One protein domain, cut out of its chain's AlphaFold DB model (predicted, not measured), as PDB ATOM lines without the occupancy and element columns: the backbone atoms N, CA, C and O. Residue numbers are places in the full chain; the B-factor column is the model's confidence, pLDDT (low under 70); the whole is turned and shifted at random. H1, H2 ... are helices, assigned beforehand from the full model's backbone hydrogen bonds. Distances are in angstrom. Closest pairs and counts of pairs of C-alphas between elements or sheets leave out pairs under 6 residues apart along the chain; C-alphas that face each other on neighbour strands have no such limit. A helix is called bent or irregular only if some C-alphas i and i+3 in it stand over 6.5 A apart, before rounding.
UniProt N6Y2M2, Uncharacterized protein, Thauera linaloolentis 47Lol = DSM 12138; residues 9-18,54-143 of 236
ATOM      1  N   ALA A   9      37.045  22.377  14.620       70.00
ATOM      2  CA  ALA A   9      35.776  22.553  15.329       70.00
ATOM      3  C   ALA A   9      35.101  23.909  15.034       70.00
ATOM      4  O   ALA A   9      33.883  24.041  15.147       70.00
ATOM      5  N   GLU A  10      35.853  24.922  14.583       70.69
ATOM      6  CA  GLU A  10      35.281  26.209  14.167       70.69
ATOM      7  C   GLU A  10      34.457  26.105  12.868       70.69
ATOM      8  O   GLU A  10      33.733  27.037  12.511       70.69
ATOM      9  N   LYS A  11      34.530  24.976  12.150       81.88
ATOM     10  CA  LYS A  11      33.803  24.721  10.896       81.88
ATOM     11  C   LYS A  11      32.610  23.780  11.043       81.88
ATOM     12  O   LYS A  11      31.963  23.481  10.037       81.88
ATOM     13  N   ASP A  12      32.255  23.373  12.260       86.12
ATOM     14  CA  ASP A  12      31.116  22.479  12.521       86.12
ATOM     15  C   ASP A  12      29.787  23.032  11.979       86.12
ATOM     16  O   ASP A  12      28.898  22.279  11.573       86.12
ATOM     17  N   TRP A  13      29.656  24.359  11.873       90.75
ATOM     18  CA  TRP A  13      28.489  25.010  11.274       90.75
ATOM     19  C   TRP A  13      28.264  24.638   9.793       90.75
ATOM     20  O   TRP A  13      27.143  24.760   9.299       90.75
ATOM     21  N   MET A  14      29.295  24.158   9.085       90.94
ATOM     22  CA  MET A  14      29.216  23.719   7.685       90.94
ATOM     23  C   MET A  14      28.712  22.280   7.518       90.94
ATOM     24  O   MET A  14      28.425  21.880   6.385       90.94
ATOM     25  N   MET A  15      28.605  21.498   8.598       90.75
ATOM     26  CA  MET A  15      28.223  20.082   8.530       90.75
ATOM     27  C   MET A  15      26.932  19.825   7.737       90.75
ATOM     28  O   MET A  15      26.967  18.979   6.844       90.75
ATOM     29  N   PRO A  16      25.843  20.606   7.900       93.50
ATOM     30  CA  PRO A  16      24.626  20.373   7.121       93.50
ATOM     31  C   PRO A  16      24.803  20.518   5.602       93.50
ATOM     32  O   PRO A  16      24.115  19.845   4.836       93.50
ATOM     33  N   LEU A  17      25.727  21.370   5.134       92.38
ATOM     34  CA  LEU A  17      26.030  21.496   3.701       92.38
ATOM     35  C   LEU A  17      26.756  20.263   3.174       92.38
ATOM     36  O   LEU A  17      26.509  19.825   2.049       92.38
ATOM     37  N   LEU A  18      27.662  19.715   3.985       91.44
ATOM     38  CA  LEU A  18      28.356  18.481   3.658       91.44
ATOM     39  C   LEU A  18      27.370  17.309   3.610       91.44
ATOM     40  O   LEU A  18      27.403  16.544   2.649       91.44
ATOM     41  N   MET A  54      15.617   0.384 -19.578       86.12
ATOM     42  CA  MET A  54      17.029   0.322 -19.942       86.12
ATOM     43  C   MET A  54      17.356  -1.044 -20.554       86.12
ATOM     44  O   MET A  54      16.603  -2.002 -20.393       86.12
ATOM     45  N   SER A  55      18.532  -1.172 -21.174       77.62
ATOM     46  CA  SER A  55      18.990  -2.425 -21.798       77.62
ATOM     47  C   SER A  55      19.035  -3.632 -20.847       77.62
ATOM     48  O   SER A  55      19.017  -4.765 -21.309       77.62
ATOM     49  N   GLY A  56      19.082  -3.404 -19.529       76.25
ATOM     50  CA  GLY A  56      19.028  -4.446 -18.496       76.25
ATOM     51  C   GLY A  56      17.634  -4.708 -17.908       76.25
ATOM     52  O   GLY A  56      17.552  -5.252 -16.813       76.25
ATOM     53  N   GLY A  57      16.553  -4.245 -18.545       78.19
ATOM     54  CA  GLY A  57      15.165  -4.462 -18.101       78.19
ATOM     55  C   GLY A  57      14.697  -3.583 -16.933       78.19
ATOM     56  O   GLY A  57      13.517  -3.567 -16.600       78.19
ATOM     57  N   LYS A  58      15.592  -2.803 -16.317       83.75
ATOM     58  CA  LYS A  58      15.235  -1.846 -15.256       83.75
ATOM     59  C   LYS A  58      14.525  -0.614 -15.838       83.75
ATOM     60  O   LYS A  58      14.949  -0.136 -16.895       83.75
ATOM     61  N   PRO A  59      13.516  -0.037 -15.159       87.06
ATOM     62  CA  PRO A  59      12.916   1.218 -15.596       87.06
ATOM     63  C   PRO A  59      13.930   2.354 -15.586       87.06
ATOM     64  O   PRO A  59      14.717   2.498 -14.650       87.06
ATOM     65  N   VAL A  60      13.859   3.201 -16.606       90.31
ATOM     66  CA  VAL A  60      14.506   4.508 -16.588       90.31
ATOM     67  C   VAL A  60      13.768   5.373 -15.561       90.31
ATOM     68  O   VAL A  60      12.562   5.582 -15.720       90.31
ATOM     69  N   PRO A  61      14.451   5.901 -14.533       91.12
ATOM     70  CA  PRO A  61      13.784   6.613 -13.459       91.12
ATOM     71  C   PRO A  61      13.167   7.932 -13.945       91.12
ATOM     72  O   PRO A  61      13.669   8.615 -14.850       91.12
ATOM     73  N   GLY A  62      12.057   8.282 -13.314       94.19
ATOM     74  CA  GLY A  62      11.294   9.495 -13.521       94.19
ATOM     75  C   GLY A  62      11.796  10.697 -12.716       94.19
ATOM     76  O   GLY A  62      12.949  10.742 -12.267       94.19
ATOM     77  N   PRO A  63      10.941  11.722 -12.551       95.38
ATOM     78  CA  PRO A  63      11.212  12.816 -11.626       95.38
ATOM     79  C   PRO A  63      11.184  12.327 -10.170       95.38
ATOM     80  O   PRO A  63      10.600  11.289  -9.864       95.38
ATOM     81  N   TYR A  64      11.770  13.103  -9.256       96.19
ATOM     82  CA  TYR A  64      11.614  12.870  -7.817       96.19
ATOM     83  C   TYR A  64      10.138  12.873  -7.413       96.19
ATOM     84  O   TYR A  64       9.378  13.716  -7.902       96.19
ATOM     85  N   THR A  65       9.753  11.974  -6.507       96.31
ATOM     86  CA  THR A  65       8.401  11.928  -5.924       96.31
ATOM     87  C   THR A  65       8.102  13.197  -5.119       96.31
ATOM     88  O   THR A  65       9.011  13.961  -4.784       96.31
ATOM     89  N   GLN A  66       6.822  13.450  -4.822       95.69
ATOM     90  CA  GLN A  66       6.409  14.578  -3.977       95.69
ATOM     91  C   GLN A  66       7.144  14.566  -2.631       95.69
ATOM     92  O   GLN A  66       7.764  15.558  -2.257       95.69
ATOM     93  N   GLU A  67       7.150  13.411  -1.964       96.00
ATOM     94  CA  GLU A  67       7.831  13.201  -0.684       96.00
ATOM     95  C   GLU A  67       9.330  13.506  -0.770       96.00
ATOM     96  O   GLU A  67       9.857  14.264   0.044       96.00
ATOM     97  N   SER A  68      10.014  13.002  -1.801       96.81
ATOM     98  CA  SER A  68      11.440  13.267  -2.000       96.81
ATOM     99  C   SER A  68      11.726  14.756  -2.180       96.81
ATOM    100  O   SER A  68      12.667  15.276  -1.585       96.81
ATOM    101  N   ARG A  69      10.918  15.472  -2.976       97.56
ATOM    102  CA  ARG A  69      11.097  16.921  -3.178       97.56
ATOM    103  C   ARG A  69      10.828  17.716  -1.902       97.56
ATOM    104  O   ARG A  69      11.592  18.632  -1.606       97.56
ATOM    105  N   ALA A  70       9.795  17.345  -1.145       97.94
ATOM    106  CA  ALA A  70       9.502  17.936   0.156       97.94
ATOM    107  C   ALA A  70      10.674  17.739   1.126       97.94
ATOM    108  O   ALA A  70      11.161  18.708   1.698       97.94
ATOM    109  N   ASN A  71      11.197  16.515   1.228       97.50
ATOM    110  CA  ASN A  71      12.336  16.187   2.082       97.50
ATOM    111  C   ASN A  71      13.592  16.991   1.702       97.50
ATOM    112  O   ASN A  71      14.239  17.584   2.568       97.50
ATOM    113  N   TRP A  72      13.911  17.086   0.406       97.69
ATOM    114  CA  TRP A  72      15.033  17.906  -0.058       97.69
ATOM    115  C   TRP A  72      14.882  19.377   0.318       97.69
ATOM    116  O   TRP A  72      15.842  19.980   0.798       97.69
ATOM    117  N   LEU A  73      13.684  19.940   0.148       98.38
ATOM    118  CA  LEU A  73      13.413  21.322   0.527       98.38
ATOM    119  C   LEU A  73      13.542  21.531   2.043       98.38
ATOM    120  O   LEU A  73      14.184  22.490   2.469       98.38
ATOM    121  N   THR A  74      13.003  20.615   2.853       98.38
ATOM    122  CA  THR A  74      13.134  20.647   4.316       98.38
ATOM    123  C   THR A  74      14.598  20.632   4.739       98.38
ATOM    124  O   THR A  74      15.015  21.486   5.517       98.38
ATOM    125  N   LYS A  75      15.406  19.707   4.200       97.69
ATOM    126  CA  LYS A  75      16.841  19.618   4.518       97.69
ATOM    127  C   LYS A  75      17.594  20.887   4.119       97.69
ATOM    128  O   LYS A  75      18.430  21.359   4.884       97.69
ATOM    129  N   LEU A  76      17.286  21.454   2.950       98.25
ATOM    130  CA  LEU A  76      17.898  22.692   2.465       98.25
ATOM    131  C   LEU A  76      17.596  23.876   3.392       98.25
ATOM    132  O   LEU A  76      18.509  24.594   3.802       98.25
ATOM    133  N   LEU A  77      16.323  24.065   3.750       98.31
ATOM    134  CA  LEU A  77      15.894  25.149   4.633       98.31
ATOM    135  C   LEU A  77      16.428  24.962   6.055       98.31
ATOM    136  O   LEU A  77      16.929  25.919   6.638       98.31
ATOM    137  N   ALA A  78      16.410  23.739   6.587       97.75
ATOM    138  CA  ALA A  78      16.974  23.435   7.899       97.75
ATOM    139  C   ALA A  78      18.486  23.708   7.946       97.75
ATOM    140  O   ALA A  78      18.972  24.312   8.905       97.75
ATOM    141  N   ALA A  79      19.229  23.336   6.895       97.19
ATOM    142  CA  ALA A  79      20.650  23.655   6.773       97.19
ATOM    143  C   ALA A  79      20.884  25.172   6.749       97.19
ATOM    144  O   ALA A  79      21.727  25.672   7.492       97.19
ATOM    145  N   GLN A  80      20.104  25.915   5.956       97.31
ATOM    146  CA  GLN A  80      20.162  27.376   5.928       97.31
ATOM    147  C   GLN A  80      19.923  27.975   7.322       97.31
ATOM    148  O   GLN A  80      20.739  28.768   7.793       97.31
ATOM    149  N   THR A  81      18.843  27.579   7.999       97.19
ATOM    150  CA  THR A  81      18.498  28.046   9.351       97.19
ATOM    151  C   THR A  81      19.620  27.750  10.345       97.19
ATOM    152  O   THR A  81      20.015  28.623  11.122       97.19
ATOM    153  N   TYR A  82      20.184  26.541  10.297       96.62
ATOM    154  CA  TYR A  82      21.279  26.138  11.172       96.62
ATOM    155  C   TYR A  82      22.538  26.987  10.958       96.62
ATOM    156  O   TYR A  82      23.128  27.451  11.934       96.62
ATOM    157  N   ILE A  83      22.926  27.234   9.704       95.88
ATOM    158  CA  ILE A  83      24.117  28.030   9.370       95.88
ATOM    159  C   ILE A  83      23.957  29.473   9.838       95.88
ATOM    160  O   ILE A  83      24.874  30.020  10.441       95.88
ATOM    161  N   ARG A  84      22.786  30.083   9.633       95.50
ATOM    162  CA  ARG A  84      22.540  31.460  10.089       95.50
ATOM    163  C   ARG A  84      22.637  31.607  11.603       95.50
ATOM    164  O   ARG A  84      23.043  32.656  12.093       95.50
ATOM    165  N   ARG A  85      22.245  30.564  12.339       95.06
ATOM    166  CA  ARG A  85      22.244  30.557  13.803       95.06
ATOM    167  C   ARG A  85      23.619  30.270  14.403       95.06
ATOM    168  O   ARG A  85      23.954  30.867  15.421       95.06
ATOM    169  N   ASN A  86      24.375  29.345  13.812       94.62
ATOM    170  CA  ASN A  86      25.594  28.795  14.418       94.62
ATOM    171  C   ASN A  86      26.885  29.178  13.681       94.62
ATOM    172  O   ASN A  86      27.971  28.944  14.201       94.62
ATOM    173  N   GLY A  87      26.785  29.727  12.471       91.94
ATOM    174  CA  GLY A  87      27.931  30.176  11.688       91.94
ATOM    175  C   GLY A  87      28.454  31.560  12.101       91.94
ATOM    176  O   GLY A  87      27.823  32.263  12.899       91.94
ATOM    177  N   PRO A  88      29.612  31.968  11.551       93.00
ATOM    178  CA  PRO A  88      30.194  33.290  11.780       93.00
ATOM    179  C   PRO A  88      29.291  34.424  11.272       93.00
ATOM    180  O   PRO A  88      28.346  34.210  10.511       93.00
ATOM    181  N   GLU A  89      29.591  35.656  11.684       92.62
ATOM    182  CA  GLU A  89      28.769  36.833  11.367       92.62
ATOM    183  C   GLU A  89      28.528  37.008   9.858       92.62
ATOM    184  O   GLU A  89      27.399  37.271   9.440       92.62
ATOM    185  N   ASP A  90      29.543  36.717   9.044       92.62
ATOM    186  CA  ASP A  90      29.503  36.826   7.583       92.62
ATOM    187  C   ASP A  90      28.434  35.939   6.916       92.62
ATOM    188  O   ASP A  90      27.967  36.250   5.820       92.62
ATOM    189  N   VAL A  91      28.009  34.843   7.562       93.12
ATOM    190  CA  VAL A  91      27.023  33.894   7.002       93.12
ATOM    191  C   VAL A  91      25.639  33.996   7.640       93.12
ATOM    192  O   VAL A  91      24.729  33.260   7.253       93.12
ATOM    193  N   ARG A  92      25.416  34.944   8.561       93.12
ATOM    194  CA  ARG A  92      24.099  35.154   9.196       93.12
ATOM    195  C   ARG A  92      22.989  35.505   8.207       93.12
ATOM    196  O   ARG A  92      21.828  35.193   8.452       93.12
ATOM    197  N   ASN A  93      23.353  36.096   7.070       93.12
ATOM    198  CA  ASN A  93      22.433  36.466   5.992       93.12
ATOM    199  C   ASN A  93      22.495  35.507   4.788       93.12
ATOM    200  O   ASN A  93      21.975  35.824   3.719       93.12
ATOM    201  N   LEU A  94      23.134  34.338   4.931       94.44
ATOM    202  CA  LEU A  94      23.266  33.359   3.853       94.44
ATOM    203  C   LEU A  94      21.887  32.887   3.375       94.44
ATOM    204  O   LEU A  94      21.118  32.333   4.158       94.44
ATOM    205  N   ASN A  95      21.589  33.046   2.087       94.25
ATOM    206  CA  ASN A  95      20.440  32.430   1.423       94.25
ATOM    207  C   ASN A  95      20.942  31.266   0.554       94.25
ATOM    208  O   ASN A  95      21.598  31.501  -0.456       94.25
ATOM    209  N   LEU A  96      20.651  30.024   0.950       96.62
ATOM    210  CA  LEU A  96      20.824  28.838   0.102       96.62
ATOM    211  C   LEU A  96      19.733  28.751  -0.971       96.62
ATOM    212  O   LEU A  96      19.956  28.148  -2.015       96.62
ATOM    213  N   ILE A  97      18.567  29.336  -0.692       97.56
ATOM    214  CA  ILE A  97      17.458  29.485  -1.629       97.56
ATOM    215  C   ILE A  97      16.751  30.819  -1.376       97.56
ATOM    216  O   ILE A  97      16.525  31.211  -0.228       97.56
ATOM    217  N   SER A  98      16.439  31.537  -2.448       96.88
ATOM    218  CA  SER A  98      15.721  32.811  -2.404       96.88
ATOM    219  C   SER A  98      14.210  32.621  -2.216       96.88
ATOM    220  O   SER A  98      13.658  31.543  -2.452       96.88
ATOM    221  N   ILE A  99      13.511  33.683  -1.804       96.25
ATOM    222  CA  ILE A  99      12.043  33.658  -1.688       96.25
ATOM    223  C   ILE A  99      11.395  33.522  -3.071       96.25
ATOM    224  O   ILE A  99      10.373  32.854  -3.215       96.25
ATOM    225  N   GLU A 100      12.004  34.102  -4.101       96.56
ATOM    226  CA  GLU A 100      11.572  34.004  -5.491       96.56
ATOM    227  C   GLU A 100      11.650  32.560  -6.003       96.56
ATOM    228  O   GLU A 100      10.704  32.074  -6.624       96.56
ATOM    229  N   GLU A 101      12.734  31.844  -5.688       97.94
ATOM    230  CA  GLU A 101      12.874  30.421  -6.014       97.94
ATOM    231  C   GLU A 101      11.864  29.563  -5.246       97.94
ATOM    232  O   GLU A 101      11.249  28.677  -5.838       97.94
ATOM    233  N   LEU A 102      11.625  29.846  -3.961       98.06
ATOM    234  CA  LEU A 102      10.577  29.168  -3.189       98.06
ATOM    235  C   LEU A 102       9.186  29.392  -3.794       98.06
ATOM    236  O   LEU A 102       8.395  28.451  -3.884       98.06
ATOM    237  N   GLN A 103       8.898  30.610  -4.257       96.31
ATOM    238  CA  GLN A 103       7.628  30.923  -4.902       96.31
ATOM    239  C   GLN A 103       7.464  30.154  -6.218       96.31
ATOM    240  O   GLN A 103       6.369  29.659  -6.496       96.31
ATOM    241  N   GLU A 104       8.531  30.011  -7.005       97.25
ATOM    242  CA  GLU A 104       8.491  29.224  -8.239       97.25
ATOM    243  C   GLU A 104       8.365  27.721  -7.954       97.25
ATOM    244  O   GLU A 104       7.581  27.044  -8.616       97.25
ATOM    245  N   ILE A 105       9.036  27.194  -6.921       97.62
ATOM    246  CA  ILE A 105       8.839  25.809  -6.465       97.62
ATOM    247  C   ILE A 105       7.372  25.581  -6.091       97.62
ATOM    248  O   ILE A 105       6.764  24.624  -6.576       97.62
ATOM    249  N   ARG A 106       6.784  26.476  -5.284       95.38
ATOM    250  CA  ARG A 106       5.372  26.409  -4.880       95.38
ATOM    251  C   ARG A 106       4.448  26.421  -6.102       95.38
ATOM    252  O   ARG A 106       3.558  25.580  -6.202       95.38
ATOM    253  N   ARG A 107       4.693  27.321  -7.065       94.75
ATOM    254  CA  ARG A 107       3.938  27.396  -8.328       94.75
ATOM    255  C   ARG A 107       4.039  26.088  -9.109       94.75
ATOM    256  O   ARG A 107       3.013  25.579  -9.542       94.75
ATOM    257  N   ILE A 108       5.238  25.535  -9.282       96.06
ATOM    258  CA  ILE A 108       5.442  24.268  -9.999       96.06
ATOM    259  C   ILE A 108       4.676  23.138  -9.307       96.06
ATOM    260  O   ILE A 108       3.991  22.370  -9.979       96.06
ATOM    261  N   TRP A 109       4.773  23.024  -7.981       95.88
ATOM    262  CA  TRP A 109       4.109  21.960  -7.225       95.88
ATOM    263  C   TRP A 109       2.585  22.047  -7.359       95.88
ATOM    264  O   TRP A 109       1.945  21.085  -7.783       95.88
ATOM    265  N   VAL A 110       1.996  23.216  -7.120       93.19
ATOM    266  CA  VAL A 110       0.533  23.367  -7.161       93.19
ATOM    267  C   VAL A 110      -0.006  23.369  -8.599       93.19
ATOM    268  O   VAL A 110      -0.968  22.667  -8.906       93.19
ATOM    269  N   MET A 111       0.616  24.128  -9.508       90.81
ATOM    270  CA  MET A 111       0.076  24.361 -10.855       90.81
ATOM    271  C   MET A 111       0.426  23.255 -11.843       90.81
ATOM    272  O   MET A 111      -0.441  22.832 -12.611       90.81
ATOM    273  N   ASP A 112       1.686  22.812 -11.841       92.81
ATOM    274  CA  ASP A 112       2.217  21.909 -12.868       92.81
ATOM    275  C   ASP A 112       2.215  20.447 -12.393       92.81
ATOM    276  O   ASP A 112       2.114  19.532 -13.211       92.81
ATOM    277  N   LYS A 113       2.359  20.211 -11.081       94.00
ATOM    278  CA  LYS A 113       2.329  18.870 -10.464       94.00
ATOM    279  C   LYS A 113       0.993  18.526  -9.814       94.00
ATOM    280  O   LYS A 113       0.812  17.372  -9.431       94.00
ATOM    281  N   HIS A 114       0.072  19.485  -9.743       93.94
ATOM    282  CA  HIS A 114      -1.258  19.313  -9.161       93.94
ATOM    283  C   HIS A 114      -1.227  18.907  -7.676       93.94
ATOM    284  O   HIS A 114      -2.086  18.163  -7.217       93.94
ATOM    285  N   GLU A 115      -0.239  19.384  -6.919       93.94
ATOM    286  CA  GLU A 115      -0.087  19.138  -5.477       93.94
ATOM    287  C   GLU A 115      -0.903  20.167  -4.699       93.94
ATOM    288  O   GLU A 115      -0.388  21.174  -4.214       93.94
ATOM    289  N   LEU A 116      -2.217  19.934  -4.671       92.19
ATOM    290  CA  LEU A 116      -3.223  20.852  -4.135       92.19
ATOM    291  C   LEU A 116      -3.092  21.107  -2.631       92.19
ATOM    292  O   LEU A 116      -3.613  22.114  -2.164       92.19
ATOM    293  N   GLU A 117      -2.383  20.232  -1.911       90.75
ATOM    294  CA  GLU A 117      -2.099  20.342  -0.478       90.75
ATOM    295  C   GLU A 117      -1.267  21.588  -0.137       90.75
ATOM    296  O   GLU A 117      -1.226  21.993   1.023       90.75
ATOM    297  N   ASP A 118      -0.546  22.138  -1.126       92.75
ATOM    298  CA  ASP A 118       0.311  23.317  -0.992       92.75
ATOM    299  C   ASP A 118       1.229  23.241   0.241       92.75
ATOM    300  O   ASP A 118       1.183  24.055   1.159       92.75
ATOM    301  N   THR A 119       2.072  22.207   0.294       93.75
ATOM    302  CA  THR A 119       2.852  21.877   1.499       93.75
ATOM    303  C   THR A 119       4.018  22.828   1.779       93.75
ATOM    304  O   THR A 119       4.597  22.779   2.864       93.75
ATOM    305  N   LEU A 120       4.416  23.671   0.820       96.19
ATOM    306  CA  LEU A 120       5.630  24.489   0.929       96.19
ATOM    307  C   LEU A 120       5.585  25.500   2.089       96.19
ATOM    308  O   LEU A 120       6.566  25.551   2.833       96.19
ATOM    309  N   PRO A 121       4.497  26.267   2.310       95.12
ATOM    310  CA  PRO A 121       4.404  27.168   3.455       95.12
ATOM    311  C   PRO A 121       4.588  26.460   4.801       95.12
ATOM    312  O   PRO A 121       5.268  26.986   5.682       95.12
ATOM    313  N   ARG A 122       4.043  25.244   4.941       95.38
ATOM    314  CA  ARG A 122       4.213  24.420   6.143       95.38
ATOM    315  C   ARG A 122       5.663  23.963   6.311       95.38
ATOM    316  O   ARG A 122       6.227  24.154   7.382       95.38
ATOM    317  N   ILE A 123       6.284  23.435   5.251       98.00
ATOM    318  CA  ILE A 123       7.703  23.033   5.258       98.00
ATOM    319  C   ILE A 123       8.603  24.206   5.662       98.00
ATOM    320  O   ILE A 123       9.526  24.039   6.456       98.00
ATOM    321  N   TYR A 124       8.327  25.401   5.136       98.31
ATOM    322  CA  TYR A 124       9.079  26.602   5.476       98.31
ATOM    323  C   TYR A 124       8.956  26.946   6.961       98.31
ATOM    324  O   TYR A 124       9.977  27.151   7.618       98.31
ATOM    325  N   LEU A 125       7.735  26.955   7.502       98.12
ATOM    326  CA  LEU A 125       7.494  27.221   8.919       98.12
ATOM    327  C   LEU A 125       8.195  26.201   9.821       98.12
ATOM    328  O   LEU A 125       8.876  26.586  10.766       98.12
ATOM    329  N   GLU A 126       8.081  24.912   9.511       98.25
ATOM    330  CA  GLU A 126       8.712  23.838  10.286       98.25
ATOM    331  C   GLU A 126      10.248  23.933  10.268       98.25
ATOM    332  O   GLU A 126      10.894  23.726  11.294       98.25
ATOM    333  N   ALA A 127      10.847  24.265   9.118       97.94
ATOM    334  CA  ALA A 127      12.301  24.293   8.953       97.94
ATOM    335  C   ALA A 127      12.967  25.607   9.402       97.94
ATOM    336  O   ALA A 127      14.168  25.626   9.694       97.94
ATOM    337  N   THR A 128      12.226  26.716   9.418       96.94
ATOM    338  CA  THR A 128      12.769  28.051   9.731       96.94
ATOM    339  C   THR A 128      12.251  28.630  11.044       96.94
ATOM    340  O   THR A 128      12.930  29.467  11.633       96.94
ATOM    341  N   GLY A 129      11.088  28.178  11.522       97.69
ATOM    342  CA  GLY A 129      10.367  28.774  12.649       97.69
ATOM    343  C   GLY A 129       9.580  30.039  12.289       97.69
ATOM    344  O   GLY A 129       8.868  30.561  13.141       97.69
ATOM    345  N   GLU A 130       9.669  30.511  11.044       96.44
ATOM    346  CA  GLU A 130       9.050  31.750  10.574       96.44
ATOM    347  C   GLU A 130       7.927  31.459   9.566       96.44
ATOM    348  O   GLU A 130       8.018  30.501   8.794       96.44
ATOM    349  N   PRO A 131       6.858  32.272   9.517       97.00
ATOM    350  CA  PRO A 131       5.817  32.107   8.512       97.00
ATOM    351  C   PRO A 131       6.381  32.334   7.105       97.00
ATOM    352  O   PRO A 131       7.208  33.218   6.881       97.00
ATOM    353  N   TYR A 132       5.901  31.550   6.137       96.12
ATOM    354  CA  TYR A 132       6.320  31.689   4.744       96.12
ATOM    355  C   TYR A 132       6.001  33.096   4.206       96.12
ATOM    356  O   TYR A 132       4.827  33.467   4.154       96.12
ATOM    357  N   PRO A 133       7.008  33.879   3.768       94.62
ATOM    358  CA  PRO A 133       6.816  35.281   3.388       94.62
ATOM    359  C   PRO A 133       6.349  35.456   1.935       94.62
ATOM    360  O   PRO A 133       6.166  36.583   1.472       94.62
ATOM    361  N   GLY A 134       6.225  34.360   1.178       91.00
ATOM    362  CA  GLY A 134       5.851  34.419  -0.228       91.00
ATOM    363  C   GLY A 134       4.399  34.835  -0.436       91.00
ATOM    364  O   GLY A 134       3.554  34.781   0.458       91.00
ATOM    365  N   ARG A 135       4.097  35.255  -1.664       88.69
ATOM    366  CA  ARG A 135       2.757  35.727  -2.022       88.69
ATOM    367  C   ARG A 135       1.754  34.571  -1.950       88.69
ATOM    368  O   ARG A 135       2.121  33.445  -2.317       88.69
ATOM    369  N   PRO A 136       0.502  34.825  -1.530       82.44
ATOM    370  CA  PRO A 136      -0.547  33.817  -1.611       82.44
ATOM    371  C   PRO A 136      -0.708  33.350  -3.063       82.44
ATOM    372  O   PRO A 136      -0.519  34.126  -4.005       82.44
ATOM    373  N   LEU A 137      -0.998  32.060  -3.234       81.25
ATOM    374  CA  LEU A 137      -1.519  31.558  -4.502       81.25
ATOM    375  C   LEU A 137      -2.991  31.978  -4.639       81.25
ATOM    376  O   LEU A 137      -3.560  32.548  -3.714       81.25
ATOM    377  N   ASP A 138      -3.597  31.732  -5.798       75.31
ATOM    378  CA  ASP A 138      -5.048  31.886  -5.940       75.31
ATOM    379  C   ASP A 138      -5.737  30.925  -4.961       75.31
ATOM    380  O   ASP A 138      -5.621  29.706  -5.113       75.31
ATOM    381  N   ASP A 139      -6.427  31.474  -3.956       64.94
ATOM    382  CA  ASP A 139      -7.094  30.714  -2.889       64.94
ATOM    383  C   ASP A 139      -8.072  29.664  -3.445       64.94
ATOM    384  O   ASP A 139      -8.338  28.653  -2.803       64.94
ATOM    385  N   ASN A 140      -8.568  29.847  -4.675       71.06
ATOM    386  CA  ASN A 140      -9.468  28.896  -5.332       71.06
ATOM    387  C   ASN A 140      -8.773  27.624  -5.847       71.06
ATOM    388  O   ASN A 140      -9.452  26.723  -6.345       71.06
ATOM    389  N   LEU A 141      -7.440  27.563  -5.804       75.00
ATOM    390  CA  LEU A 141      -6.653  26.440  -6.314       75.00
ATOM    391  C   LEU A 141      -6.150  25.501  -5.223       75.00
ATOM    392  O   LEU A 141      -5.660  24.434  -5.568       75.00
ATOM    393  N   VAL A 142      -6.238  25.870  -3.947       78.06
ATOM    394  CA  VAL A 142      -5.687  25.073  -2.844       78.06
ATOM    395  C   VAL A 142      -6.810  24.275  -2.185       78.06
ATOM    396  O   VAL A 142      -7.866  24.822  -1.869       78.06
ATOM    397  N   LEU A 143      -6.582  22.978  -1.976       83.19
ATOM    398  CA  LEU A 143      -7.431  22.134  -1.134       83.19
ATOM    399  C   LEU A 143      -6.618  21.753   0.100       83.19
ATOM    400  O   LEU A 143      -5.479  21.304  -0.018       83.19
TER     401      LEU A 143
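What this domain is: This is residues 9 to 18 and 54 to 143 of the 236 residues of an uncharacterized protein of Thauera linaloolentis 47Lol = DSM 12138 (UniProt N6Y2M2). The long helix H2 is the middle of a flat group, with H1 packed on one side, H4 on another, H3 near, and residues 54 to 63 sticking out. The printed part has 100 residues and four named helices, H1 to H4 in order, all helix. It is loose, radius of gyration of the C-alphas 16.6 A, spanning 47 by 45 by 19 A.

Where its parts are: H2, residues 66 to 86, runs 30.1 A from C-alpha 66 (6.409, 14.578, -3.977). H1 is residues 9 to 18, irregular, C-alphas 10 and 13 being 7.5 A apart. H3 is 99 to 112, 19.0 A; H4 is 120 to 128, ending at (12.769, 28.051, 9.731).

How they stand to each other: H2 touches H4, closest C-alphas Ala 78 and Ala 127, 4.9 A, at a shallow tilt of 32 degrees. Its residues 79 to 86 alone touch H1, closest C-alphas Ala 79 and Pro 16, 5.2 A. Every O i to N i+4 pair is within hydrogen-bond range in H2, H3 and H4; H1 has 1 of 6, and 5 of 7 for i+3.

The domain as a whole: Residues 19 to 53 are cut out, C-alphas 18 and 54 31.9 A apart. Link H2 to H3 is long. Residue 139 is under pLDDT 70.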